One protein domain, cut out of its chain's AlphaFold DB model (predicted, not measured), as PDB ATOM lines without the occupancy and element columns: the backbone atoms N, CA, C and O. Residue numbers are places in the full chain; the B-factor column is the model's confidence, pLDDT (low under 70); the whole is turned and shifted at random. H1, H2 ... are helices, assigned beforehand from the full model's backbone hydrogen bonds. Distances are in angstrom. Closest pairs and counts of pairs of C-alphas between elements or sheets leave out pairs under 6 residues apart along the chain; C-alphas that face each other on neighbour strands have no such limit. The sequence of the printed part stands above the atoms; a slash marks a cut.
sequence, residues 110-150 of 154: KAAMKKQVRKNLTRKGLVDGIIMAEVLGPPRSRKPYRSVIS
ATOM      1  N   LYS A 110     185.376 203.379 136.046       82.12
ATOM      2  CA  LYS A 110     186.359 204.192 136.775       82.12
ATOM      3  C   LYS A 110     187.474 203.335 137.370       82.12
ATOM      4  O   LYS A 110     188.646 203.687 137.242       82.12
ATOM      5  N   ALA A 111     187.138 202.196 137.974       84.19
ATOM      6  CA  ALA A 111     188.123 201.271 138.528       84.19
ATOM      7  C   ALA A 111     189.034 200.680 137.437       84.19
ATOM      8  O   ALA A 111     190.260 200.654 137.595       84.19
ATOM      9  N   ALA A 112     188.456 200.269 136.302       86.06
ATOM     10  CA  ALA A 112     189.211 199.773 135.153       86.06
ATOM     11  C   ALA A 112     190.149 200.847 134.579       86.06
ATOM     12  O   ALA A 112     191.339 200.583 134.374       86.06
ATOM     13  N   MET A 113     189.651 202.075 134.406       85.56
ATOM     14  CA  MET A 113     190.442 203.205 133.920       85.56
ATOM     15  C   MET A 113     191.580 203.554 134.887       85.56
ATOM     16  O   MET A 113     192.727 203.684 134.463       85.56
ATOM     17  N   LYS A 114     191.315 203.613 136.200       88.88
ATOM     18  CA  LYS A 114     192.342 203.873 137.226       88.88
ATOM     19  C   LYS A 114     193.456 202.827 137.187       88.88
ATOM     20  O   LYS A 114     194.635 203.173 137.286       88.88
ATOM     21  N   LYS A 115     193.103 201.550 137.000       89.94
ATOM     22  CA  LYS A 115     194.074 200.455 136.862       89.94
ATOM     23  C   LYS A 115     194.928 200.606 135.600       89.94
ATOM     24  O   LYS A 115     196.141 200.412 135.666       89.94
ATOM     25  N   GLN A 116     194.318 200.962 134.469       86.75
ATOM     26  CA  GLN A 116     195.032 201.185 133.208       86.75
ATOM     27  C   GLN A 116     195.986 202.381 133.291       86.75
ATOM     28  O   GLN A 116     197.150 202.250 132.920       86.75
ATOM     29  N   VAL A 117     195.535 203.508 133.849       88.19
ATOM     30  CA  VAL A 117     196.375 204.701 134.049       88.19
ATOM     31  C   VAL A 117     197.570 204.369 134.939       88.19
ATOM     32  O   VAL A 117     198.709 204.619 134.553       88.19
ATOM     33  N   ARG A 118     197.345 203.705 136.080       91.00
ATOM     34  CA  ARG A 118     198.431 203.301 136.986       91.00
ATOM     35  C   ARG A 118     199.443 202.362 136.319       91.00
ATOM     36  O   ARG A 118     200.631 202.470 136.594       91.00
ATOM     37  N   LYS A 119     198.997 201.459 135.438       88.88
ATOM     38  CA  LYS A 119     199.892 200.568 134.679       88.88
ATOM     39  C   LYS A 119     200.772 201.338 133.683       88.88
ATOM     40  O   LYS A 119     201.908 200.934 133.447       88.88
ATOM     41  N   ASN A 120     200.261 202.430 133.120       86.69
ATOM     42  CA  ASN A 120     200.956 203.206 132.093       86.69
ATOM     43  C   ASN A 120     201.853 204.321 132.665       86.69
ATOM     44  O   ASN A 120     202.713 204.816 131.948       86.69
ATOM     45  N   LEU A 121     201.750 204.665 133.954       90.75
ATOM     46  CA  LEU A 121     202.637 205.628 134.638       90.75
ATOM     47  C   LEU A 121     203.995 205.021 135.056       90.75
ATOM     48  O   LEU A 121     204.506 205.270 136.145       90.75
ATOM     49  N   THR A 122     204.583 204.193 134.197       94.94
ATOM     50  CA  THR A 122     205.941 203.651 134.381       94.94
ATOM     51  C   THR A 122     206.934 204.435 133.522       94.94
ATOM     52  O   THR A 122     206.527 205.102 132.574       94.94
ATOM     53  N   ARG A 123     208.248 204.333 133.787       94.50
ATOM     54  CA  ARG A 123     209.288 205.006 132.974       94.50
ATOM     55  C   ARG A 123     209.105 204.746 131.473       94.50
ATOM     56  O   ARG A 123     209.187 205.677 130.682       94.50
ATOM     57  N   LYS A 124     208.807 203.498 131.093       94.38
ATOM     58  CA  LYS A 124     208.525 203.128 129.700       94.38
ATOM     59  C   LYS A 124     207.271 203.830 129.171       94.38
ATOM     60  O   LYS A 124     207.327 204.405 128.098       94.38
ATOM     61  N   GLY A 125     206.172 203.820 129.927       92.31
ATOM     62  CA  GLY A 125     204.927 204.459 129.494       92.31
ATOM     63  C   GLY A 125     205.011 205.986 129.396       92.31
ATOM     64  O   GLY A 125     204.348 206.568 128.545       92.31
ATOM     65  N   LEU A 126     205.873 206.632 130.191       93.00
ATOM     66  CA  LEU A 126     206.184 208.057 130.035       93.00
ATOM     67  C   LEU A 126     206.959 208.332 128.745       93.00
ATOM     68  O   LEU A 126     206.584 209.230 128.002       93.00
ATOM     69  N   VAL A 127     207.997 207.543 128.453       94.62
ATOM     70  CA  VAL A 127     208.758 207.668 127.199       94.62
ATOM     71  C   VAL A 127     207.854 207.416 125.993       94.62
ATOM     72  O   VAL A 127     207.830 208.230 125.075       94.62
ATOM     73  N   ASP A 128     207.056 206.347 126.023       91.81
ATOM     74  CA  ASP A 128     206.079 206.048 124.974       91.81
ATOM     75  C   ASP A 128     205.064 207.203 124.830       91.81
ATOM     76  O   ASP A 128     204.709 207.570 123.715       91.81
ATOM     77  N   GLY A 129     204.646 207.830 125.938       89.75
ATOM     78  CA  GLY A 129     203.776 209.010 125.940       89.75
ATOM     79  C   GLY A 129     204.408 210.248 125.296       89.75
ATOM     80  O   GLY A 129     203.744 210.919 124.508       89.75
ATOM     81  N   ILE A 130     205.687 210.518 125.573       90.38
ATOM     82  CA  ILE A 130     206.447 211.614 124.945       90.38
ATOM     83  C   ILE A 130     206.602 211.354 123.445       90.38
ATOM     84  O   ILE A 130     206.317 212.231 122.637       90.38
ATOM     85  N   ILE A 131     206.972 210.131 123.054       91.88
ATOM     86  CA  ILE A 131     207.063 209.739 121.639       91.88
ATOM     87  C   ILE A 131     205.705 209.912 120.956       91.88
ATOM     88  O   ILE A 131     205.627 210.442 119.848       91.88
ATOM     89  N   MET A 132     204.623 209.487 121.613       87.31
ATOM     90  CA  MET A 132     203.280 209.649 121.077       87.31
ATOM     91  C   MET A 132     202.905 211.113 120.879       87.31
ATOM     92  O   MET A 132     202.246 211.361 119.887       87.31
ATOM     93  N   ALA A 133     203.292 212.028 121.774       86.50
ATOM     94  CA  ALA A 133     202.913 213.441 121.715       86.50
ATOM     95  C   ALA A 133     203.779 214.271 120.754       86.50
ATOM     96  O   ALA A 133     203.242 215.086 120.007       86.50
ATOM     97  N   GLU A 134     205.093 214.043 120.761       86.31
ATOM     98  CA  GLU A 134     206.059 214.862 120.018       86.31
ATOM     99  C   GLU A 134     206.393 214.261 118.652       86.31
ATOM    100  O   GLU A 134     206.410 214.953 117.638       86.31
ATOM    101  N   VAL A 135     206.638 212.948 118.601       90.00
ATOM    102  CA  VAL A 135     207.134 212.291 117.383       90.00
ATOM    103  C   VAL A 135     205.981 211.855 116.481       90.00
ATOM    104  O   VAL A 135     206.043 212.019 115.266       90.00
ATOM    105  N   LEU A 136     204.918 211.283 117.056       85.81
ATOM    106  CA  LEU A 136     203.795 210.716 116.294       85.81
ATOM    107  C   LEU A 136     202.612 211.687 116.104       85.81
ATOM    108  O   LEU A 136     201.665 211.344 115.388       85.81
ATOM    109  N   GLY A 137     202.659 212.880 116.706       83.31
ATOM    110  CA  GLY A 137     201.619 213.913 116.619       83.31
ATOM    111  C   GLY A 137     200.552 213.841 117.728       83.31
ATOM    112  O   GLY A 137     200.720 213.157 118.726       83.31
ATOM    113  N   PRO A 138     199.410 214.545 117.615       81.56
ATOM    114  CA  PRO A 138     198.422 214.575 118.692       81.56
ATOM    115  C   PRO A 138     197.879 213.167 118.997       81.56
ATOM    116  O   PRO A 138     197.628 212.384 118.072       81.56
ATOM    117  N   PRO A 139     197.620 212.840 120.276       82.44
ATOM    118  CA  PRO A 139     197.209 211.501 120.666       82.44
ATOM    119  C   PRO A 139     195.941 211.080 119.918       82.44
ATOM    120  O   PRO A 139     194.977 211.842 119.792       82.44
ATOM    121  N   ARG A 140     195.917 209.822 119.458       76.44
ATOM    122  CA  ARG A 140     194.810 209.229 118.676       76.44
ATOM    123  C   ARG A 140     193.455 209.263 119.396       76.44
ATOM    124  O   ARG A 140     192.428 209.064 118.758       76.44
ATOM    125  N   SER A 141     193.433 209.551 120.698       79.94
ATOM    126  CA  SER A 141     192.209 209.837 121.452       79.94
ATOM    127  C   SER A 141     191.458 211.070 120.935       79.94
ATOM    128  O   SER A 141     190.234 211.094 121.016       79.94
ATOM    129  N   ARG A 142     192.152 212.070 120.369       80.56
ATOM    130  CA  ARG A 142     191.531 213.299 119.845       80.56
ATOM    131  C   ARG A 142     190.950 213.126 118.437       80.56
ATOM    132  O   ARG A 142     189.934 213.734 118.118       80.56
ATOM    133  N   LYS A 143     191.574 212.286 117.603       80.50
ATOM    134  CA  LYS A 143     191.078 211.915 116.267       80.50
ATOM    135  C   LYS A 143     191.269 210.408 116.036       80.50
ATOM    136  O   LYS A 143     192.288 210.005 115.473       80.50
ATOM    137  N   PRO A 144     190.323 209.567 116.488       83.00
ATOM    138  CA  PRO A 144     190.408 208.126 116.288       83.00
ATOM    139  C   PRO A 144     190.249 207.772 114.806       83.00
ATOM    140  O   PRO A 144     189.568 208.480 114.059       83.00
ATOM    141  N   TYR A 145     190.848 206.656 114.384       83.88
ATOM    142  CA  TYR A 145     190.656 206.139 113.029       83.88
ATOM    143  C   TYR A 145     189.189 205.804 112.819       83.88
ATOM    144  O   TYR A 145     188.595 205.043 113.584       83.88
ATOM    145  N   ARG A 146     188.617 206.377 111.768       85.38
ATOM    146  CA  ARG A 146     187.297 206.017 111.276       85.38
ATOM    147  C   ARG A 146     187.471 205.072 110.104       85.38
ATOM    148  O   ARG A 146     188.412 205.210 109.324       85.38
ATOM    149  N   SER A 147     186.598 204.078 110.008       88.88
ATOM    150  CA  SER A 147     186.561 203.244 108.814       88.88
ATOM    151  C   SER A 147     185.991 204.067 107.661       88.88
ATOM    152  O   SER A 147     185.115 204.909 107.873       88.88
ATOM    153  N   VAL A 148     186.432 203.781 106.434       82.50
ATOM    154  CA  VAL A 148     185.911 204.426 105.214       82.50
ATOM    155  C   VAL A 148     184.382 204.289 105.124       82.50
ATOM    156  O   VAL A 148     183.695 205.185 104.650       82.50
ATOM    157  N   ILE A 149     183.835 203.188 105.649       85.88
ATOM    158  CA  ILE A 149     182.391 202.940 105.720       85.88
ATOM    159  C   ILE A 149     181.707 203.962 106.639       85.88
ATOM    160  O   ILE A 149     180.726 204.571 106.232       85.88
ATOM    161  N   SER A 150     182.251 204.200 107.840       84.69
ATOM    162  CA  SER A 150     181.684 205.163 108.800       84.69
ATOM    163  C   SER A 150     181.760 206.623 108.344       84.69
ATOM    164  O   SER A 150     181.018 207.464 108.845       84.69
TER     165      SER A 150
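AT A GLANCE: This is residues 110 to 150 of the 154 residues of an uncharacterized protein of Virgibacillus dakarensis (UniProt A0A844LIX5). Two helices, H1 and H2, meet near their ends at a corner and make an L, and from the far end of H2 a long tail without a named element, residues 136 to 150, runs away from the corner. The tail turns to the same side of H2 as H1, and the shape is an open frame in which residues 141 to 150 stick out. The printed part has 41 residues with two named helices, H1 then H2 along the chain, and no named strand; the class is all helix. It is only just loose, close to extended, with a radius of gyration of the C-alphas of 13.1 A, and it is flat, with spans of 36 by 28 by 12 A.

HOW THE PARTS SIT: H1, residues 110 to 120, is joined by a tight link of 2 residues to H2, residues 123 to 135. The two are close but not clearly touching, with 1 pair of C-alphas within 8 A: the closest are those of Asn 120 and Leu 126, 7.4 A apart. Their lines are about perpendicular, at 88 degrees, and their centres are 17.4 A apart. In both helices every O i to N i+4 pair is within hydrogen-bond range. Residues 110 to 116, which belong to H1, stand free. Residues 133 to 138, of which 133 to 135 belong to H2, and residues 141 to 150 stand free as well.

IN THESE COORDINATES: H1 begins at C-alpha 110 at (186.359, 204.192, 136.775) and measures 15.4 A from first to last C-alpha. H2, 17.3 A long, begins at C-alpha 123 at (209.288, 205.006, 132.974) and ends at C-alpha 135 at (207.134, 212.291, 117.383).

THE WHOLE: The two C-alphas farthest apart are those of Arg 123 and Ile 149, at 38.3 A. The printed part has no cut. The mean pLDDT of the printed part is 87.1, and no printed residue is under 70.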